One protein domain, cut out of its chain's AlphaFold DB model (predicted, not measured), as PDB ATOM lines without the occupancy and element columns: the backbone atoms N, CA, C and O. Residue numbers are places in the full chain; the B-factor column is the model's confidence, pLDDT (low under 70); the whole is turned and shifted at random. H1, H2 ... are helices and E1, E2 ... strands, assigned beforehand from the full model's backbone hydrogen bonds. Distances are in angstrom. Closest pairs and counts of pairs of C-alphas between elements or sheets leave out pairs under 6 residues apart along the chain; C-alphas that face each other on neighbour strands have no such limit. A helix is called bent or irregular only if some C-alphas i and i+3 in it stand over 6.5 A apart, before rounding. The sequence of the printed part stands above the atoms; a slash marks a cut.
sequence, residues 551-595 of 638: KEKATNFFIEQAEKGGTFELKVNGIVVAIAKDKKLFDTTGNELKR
ATOM      1  N   LYS A 551     169.052 293.054 385.117       78.00
ATOM      2  CA  LYS A 551     168.148 291.897 385.219       78.00
ATOM      3  C   LYS A 551     166.975 292.155 386.173       78.00
ATOM      4  O   LYS A 551     165.858 291.779 385.854       78.00
ATOM      5  N   GLU A 552     167.220 292.811 387.301       85.25
ATOM      6  CA  GLU A 552     166.215 293.076 388.338       85.25
ATOM      7  C   GLU A 552     165.053 293.930 387.811       85.25
ATOM      8  O   GLU A 552     163.890 293.538 387.910       85.25
ATOM      9  N   LYS A 553     165.353 295.057 387.147       83.50
ATOM     10  CA  LYS A 553     164.320 295.911 386.542       83.50
ATOM     11  C   LYS A 553     163.555 295.202 385.429       83.50
ATOM     12  O   LYS A 553     162.361 295.446 385.282       83.50
ATOM     13  N   ALA A 554     164.221 294.328 384.670       85.75
ATOM     14  CA  ALA A 554     163.550 293.494 383.679       85.75
ATOM     15  C   ALA A 554     162.555 292.537 384.353       85.75
ATOM     16  O   ALA A 554     161.382 292.529 383.993       85.75
ATOM     17  N   THR A 555     162.996 291.779 385.363       84.69
ATOM     18  CA  THR A 555     162.145 290.837 386.105       84.69
ATOM     19  C   THR A 555     160.934 291.539 386.717       84.69
ATOM     20  O   THR A 555     159.807 291.111 386.481       84.69
ATOM     21  N   ASN A 556     161.139 292.658 387.420       89.88
ATOM     22  CA  ASN A 556     160.054 293.403 388.064       89.88
ATOM     23  C   ASN A 556     159.034 293.950 387.054       89.88
ATOM     24  O   ASN A 556     157.832 293.851 387.292       89.88
ATOM     25  N   PHE A 557     159.494 294.458 385.905       91.94
ATOM     26  CA  PHE A 557     158.601 294.891 384.830       91.94
ATOM     27  C   PHE A 557     157.719 293.739 384.330       91.94
ATOM     28  O   PHE A 557     156.508 293.902 384.206       91.94
ATOM     29  N   PHE A 558     158.296 292.563 384.061       92.06
ATOM     30  CA  PHE A 558     157.526 291.428 383.547       92.06
ATOM     31  C   PHE A 558     156.602 290.803 384.598       92.06
ATOM     32  O   PHE A 558     155.514 290.363 384.237       92.06
ATOM     33  N   ILE A 559     156.968 290.823 385.884       90.81
ATOM     34  CA  ILE A 559     156.048 290.449 386.968       90.81
ATOM     35  C   ILE A 559     154.831 291.385 386.966       90.81
ATOM     36  O   ILE A 559     153.701 290.909 386.955       90.81
ATOM     37  N   GLU A 560     155.039 292.700 386.873       93.19
ATOM     38  CA  GLU A 560     153.942 293.677 386.826       93.19
ATOM     39  C   GLU A 560     153.030 293.481 385.599       93.19
ATOM     40  O   GLU A 560     151.805 293.577 385.703       93.19
ATOM     41  N   GLN A 561     153.601 293.182 384.425       92.06
ATOM     42  CA  GLN A 561     152.801 292.891 383.228       92.06
ATOM     43  C   GLN A 561     151.997 291.593 383.372       92.06
ATOM     44  O   GLN A 561     150.847 291.533 382.932       92.06
ATOM     45  N   ALA A 562     152.578 290.566 384.000       90.50
ATOM     46  CA  ALA A 562     151.873 289.326 384.291       90.50
ATOM     47  C   ALA A 562     150.705 289.585 385.258       90.50
ATOM     48  O   ALA A 562     149.579 289.213 384.944       90.50
ATOM     49  N   GLU A 563     150.924 290.305 386.364       90.25
ATOM     50  CA  GLU A 563     149.896 290.653 387.366       90.25
ATOM     51  C   GLU A 563     148.689 291.396 386.759       90.25
ATOM     52  O   GLU A 563     147.544 291.180 387.169       90.25
ATOM     53  N   LYS A 564     148.921 292.218 385.724       91.31
ATOM     54  CA  LYS A 564     147.875 292.918 384.952       91.31
ATOM     55  C   LYS A 564     147.095 292.016 383.982       91.31
ATOM     56  O   LYS A 564     146.175 292.491 383.323       91.31
ATOM     57  N   GLY A 565     147.420 290.725 383.909       89.19
ATOM     58  CA  GLY A 565     146.753 289.736 383.058       89.19
ATOM     59  C   GLY A 565     147.410 289.513 381.692       89.19
ATOM     60  O   GLY A 565     146.815 288.854 380.841       89.19
ATOM     61  N   GLY A 566     148.620 290.033 381.460       84.31
ATOM     62  CA  GLY A 566     149.362 289.781 380.226       84.31
ATOM     63  C   GLY A 566     149.789 288.315 380.102       84.31
ATOM     64  O   GLY A 566     150.342 287.747 381.039       84.31
ATOM     65  N   THR A 567     149.566 287.707 378.933       86.38
ATOM     66  CA  THR A 567     150.093 286.373 378.586       86.38
ATOM     67  C   THR A 567     151.200 286.537 377.551       86.38
ATOM     68  O   THR A 567     150.948 287.046 376.460       86.38
ATOM     69  N   PHE A 568     152.432 286.149 377.889       89.38
ATOM     70  CA  PHE A 568     153.596 286.314 377.011       89.38
ATOM     71  C   PHE A 568     154.740 285.353 377.366       89.38
ATOM     72  O   PHE A 568     154.830 284.842 378.483       89.38
ATOM     73  N   GLU A 569     155.648 285.147 376.411       87.38
ATOM     74  CA  GLU A 569     156.925 284.457 376.612       87.38
ATOM     75  C   GLU A 569     158.063 285.479 376.664       87.38
ATOM     76  O   GLU A 569     158.238 286.276 375.738       87.38
ATOM     77  N   LEU A 570     158.886 285.425 377.709       86.00
ATOM     78  CA  LEU A 570     160.114 286.208 377.771       86.00
ATOM     79  C   LEU A 570     161.243 285.437 377.089       86.00
ATOM     80  O   LEU A 570     161.631 284.366 377.559       86.00
ATOM     81  N   LYS A 571     161.804 285.999 376.012       83.31
ATOM     82  CA  LYS A 571     162.958 285.424 375.306       83.31
ATOM     83  C   LYS A 571     164.211 286.272 375.497       83.31
ATOM     84  O   LYS A 571     164.206 287.461 375.194       83.31
ATOM     85  N   VAL A 572     165.310 285.648 375.916       75.94
ATOM     86  CA  VAL A 572     166.648 286.259 375.949       75.94
ATOM     87  C   VAL A 572     167.508 285.549 374.911       75.94
ATOM     88  O   VAL A 572     167.686 284.337 374.973       75.94
ATOM     89  N   ASN A 573     168.008 286.294 373.919       76.12
ATOM     90  CA  ASN A 573     168.755 285.744 372.778       76.12
ATOM     91  C   ASN A 573     168.014 284.596 372.054       76.12
ATOM     92  O   ASN A 573     168.624 283.618 371.633       76.12
ATOM     93  N   GLY A 574     166.685 284.707 371.939       75.62
ATOM     94  CA  GLY A 574     165.831 283.706 371.288       75.62
ATOM     95  C   GLY A 574     165.431 282.514 372.163       75.62
ATOM     96  O   GLY A 574     164.606 281.714 371.731       75.62
ATOM     97  N   ILE A 575     165.944 282.410 373.392       63.06
ATOM     98  CA  ILE A 575     165.634 281.324 374.333       63.06
ATOM     99  C   ILE A 575     164.545 281.786 375.299       63.06
ATOM    100  O   ILE A 575     164.704 282.835 375.922       63.06
ATOM    101  N   VAL A 576     163.461 281.014 375.442       83.44
ATOM    102  CA  VAL A 576     162.431 281.260 376.467       83.44
ATOM    103  C   VAL A 576     163.067 281.096 377.844       83.44
ATOM    104  O   VAL A 576     163.654 280.057 378.122       83.44
ATOM    105  N   VAL A 577     162.967 282.119 378.688       86.38
ATOM    106  CA  VAL A 577     163.491 282.101 380.064       86.38
ATOM    107  C   VAL A 577     162.391 282.227 381.118       86.38
ATOM    108  O   VAL A 577     162.615 281.848 382.263       86.38
ATOM    109  N   ALA A 578     161.214 282.734 380.741       90.00
ATOM    110  CA  ALA A 578     160.046 282.816 381.612       90.00
ATOM    111  C   ALA A 578     158.742 282.868 380.798       90.00
ATOM    112  O   ALA A 578     158.744 283.293 379.638       90.00
ATOM    113  N   ILE A 579     157.634 282.460 381.415       90.25
ATOM    114  CA  ILE A 579     156.291 282.422 380.824       90.25
ATOM    115  C   ILE A 579     155.317 283.109 381.785       90.25
ATOM    116  O   ILE A 579     155.254 282.758 382.964       90.25
ATOM    117  N   ALA A 580     154.554 284.084 381.287       93.06
ATOM    118  CA  ALA A 580     153.489 284.734 382.044       93.06
ATOM    119  C   ALA A 580     152.151 284.029 381.793       93.06
ATOM    120  O   ALA A 580     151.703 283.934 380.648       93.06
ATOM    121  N   LYS A 581     151.516 283.536 382.860       91.69
ATOM    122  CA  LYS A 581     150.207 282.871 382.826       91.69
ATOM    123  C   LYS A 581     149.497 283.047 384.171       91.69
ATOM    124  O   LYS A 581     150.149 283.123 385.204       91.69
ATOM    125  N   ASP A 582     148.167 283.119 384.167       91.31
ATOM    126  CA  ASP A 582     147.339 283.138 385.388       91.31
ATOM    127  C   ASP A 582     147.741 284.245 386.382       91.31
ATOM    128  O   ASP A 582     147.775 284.050 387.595       91.31
ATOM    129  N   LYS A 583     148.053 285.432 385.842       92.56
ATOM    130  CA  LYS A 583     148.534 286.616 386.573       92.56
ATOM    131  C   LYS A 583     149.870 286.445 387.307       92.56
ATOM    132  O   LYS A 583     150.171 287.207 388.222       92.56
ATOM    133  N   LYS A 584     150.670 285.458 386.905       93.31
ATOM    134  CA  LYS A 584     151.964 285.116 387.504       93.31
ATOM    135  C   LYS A 584     153.028 284.922 386.431       93.31
ATOM    136  O   LYS A 584     152.716 284.621 385.279       93.31
ATOM    137  N   LEU A 585     154.291 285.096 386.814       93.50
ATOM    138  CA  LEU A 585     155.445 284.850 385.954       93.50
ATOM    139  C   LEU A 585     156.189 283.614 386.463       93.50
ATOM    140  O   LEU A 585     156.571 283.568 387.628       93.50
ATOM    141  N   PHE A 586     156.409 282.633 385.597       92.31
ATOM    142  CA  PHE A 586     157.101 281.389 385.930       92.31
ATOM    143  C   PHE A 586     158.409 281.285 385.154       92.31
ATOM    144  O   PHE A 586     158.457 281.668 383.986       92.31
ATOM    145  N   ASP A 587     159.460 280.750 385.765       92.31
ATOM    146  CA  ASP A 587     160.651 280.334 385.027       92.31
ATOM    147  C   ASP A 587     160.382 279.064 384.188       92.31
ATOM    148  O   ASP A 587     159.319 278.443 384.266       92.31
ATOM    149  N   THR A 588     161.348 278.642 383.369       86.38
ATOM    150  CA  THR A 588     161.210 277.432 382.531       86.38
ATOM    151  C   THR A 588     161.148 276.120 383.315       86.38
ATOM    152  O   THR A 588     160.920 275.072 382.719       86.38
ATOM    153  N   THR A 589     161.387 276.152 384.626       79.56
ATOM    154  CA  THR A 589     161.268 274.996 385.524       79.56
ATOM    155  C   THR A 589     159.930 274.967 386.267       79.56
ATOM    156  O   THR A 589     159.648 273.999 386.968       79.56
ATOM    157  N   GLY A 590     159.084 275.986 386.075       87.94
ATOM    158  CA  GLY A 590     157.763 276.099 386.689       87.94
ATOM    159  C   GLY A 590     157.753 276.817 388.038       87.94
ATOM    160  O   GLY A 590     156.704 276.851 388.682       87.94
ATOM    161  N   ASN A 591     158.869 277.413 388.474       89.44
ATOM    162  CA  ASN A 591     158.897 278.189 389.713       89.44
ATOM    163  C   ASN A 591     158.374 279.607 389.471       89.44
ATOM    164  O   ASN A 591     158.773 280.274 388.517       89.44
ATOM    165  N   GLU A 592     157.504 280.080 390.361       93.56
ATOM    166  CA  GLU A 592     156.995 281.452 390.336       93.56
ATOM    167  C   GLU A 592     158.114 282.444 390.683       93.56
ATOM    168  O   GLU A 592     158.724 282.371 391.754       93.56
ATOM    169  N   LEU A 593     158.370 283.389 389.780       89.69
ATOM    170  CA  LEU A 593     159.278 284.504 390.006       89.69
ATOM    171  C   LEU A 593     158.555 285.566 390.836       89.69
ATOM    172  O   LEU A 593     157.514 286.084 390.433       89.69
ATOM    173  N   LYS A 594     159.122 285.896 391.995       91.38
ATOM    174  CA  LYS A 594     158.604 286.925 392.903       91.38
ATOM    175  C   LYS A 594     159.454 288.185 392.808       91.38
ATOM    176  O   LYS A 594     160.614 288.120 392.407       91.38
ATOM    177  N   ARG A 595     158.865 289.328 393.165       85.81
ATOM    178  CA  ARG A 595     159.632 290.565 393.339       85.81
ATOM    179  C   ARG A 595     160.622 290.347 394.475       85.81
ATOM    180  O   ARG A 595     160.246 289.783 395.503       85.81
TER     181      ARG A 595
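Overview. This is residues 551 to 595 of the 638 residues of an uncharacterized protein of Legionella adelaidensis (UniProt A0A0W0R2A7). One helix, H1, lies over one face of a small twisted sheet of three antiparallel strands, E1, E2 and E3, running along the strands; the other face of the sheet is bare of any named element. After E3, which is at one edge of the sheet, the last residues, 588 to 595, fold back past that edge toward the helix's side. The printed part has 45 residues, with one named helix and three named strands in the order H1, E1, E2, E3, and the sheet's order is E1, E2, E3, antiparallel throughout. The class is mixed, helices and strands: of the 29 residues in named elements, 13 are in the helix and 16 in the strands. The whole is compact and rounded, with a radius of gyration of the C-alphas of 9.4 A and spans of 25 by 20 by 16 A.

Arrangement. The printed part begins with H1, residues 551 to 563, in which every pair of O i and N i+4 is within hydrogen-bond range. A tight link of four residues leads from it to E1, residues 568 to 572. A tight link of two residues joins E1 to E2, residues 575 to 581, and the two strands form a hairpin. They are antiparallel neighbours, with 157 degrees between their directions; C-alphas 569 and 579 face each other at 4.7 A. Across this pair N 577 and O 570 are 2.8 A apart and N 570 and O 578 are 2.9 A apart, both within hydrogen-bond range. A second tight link of two residues leads to E3, residues 584 to 587, which forms a hairpin with E2. These strands are antiparallel at 154 degrees; C-alphas 578 and 587 face each other at 4.3 A, and N 579 and O 586, 2.8 A apart, are within hydrogen-bond range. E1 and E3 are the edge strands and E2 is the inner strand. The three strands make a meander, each strand the antiparallel neighbour of the one before. H1 is on this sheet, at a height over the sheet of 9.5 A, and helix and sheet make two layers, with the helix on one face. H1 lies over E2, with 9 of its 13 C-alphas falling on that strand and 2 on E3, only just too few to be over E3 as well. On the local plane its line and that of E2 stand at 24 degrees, and it runs along the strands. The closest C-alphas of H1 and E3 are those of Ala 562 and Lys 584, 5.3 A apart; those of H1 and E2 are Ala 562 and Ala 580, 5.4 A apart. H1 and E1 are near each other, with 7 pairs of C-alphas within 10 A.

Along the chain. H1 begins at C-alpha 551, at (168.148, 291.897, 385.219), and spans 18.4 A to C-alpha 563; it is not bent. E1 spans 13.1 A from Phe 568 to Val 572. E2, the longest strand with 7 residues, begins at C-alpha 575, at (165.634, 281.324, 374.333), and spans 17.7 A to Lys 581. E3 spans 10.2 A and ends at C-alpha 587, at (160.651, 280.334, 385.027).

Size, cuts and confidence. The two C-alphas farthest apart are those of Lys 564 and Asn 573, at 25.2 A. The first and last printed C-alphas, of Lys 551 and Arg 595, are 11.8 A apart. The printed part has no cut, and no link between its named elements is long. The mean pLDDT of the printed part is 87.3, and one printed residue, Ile 575, is under 70.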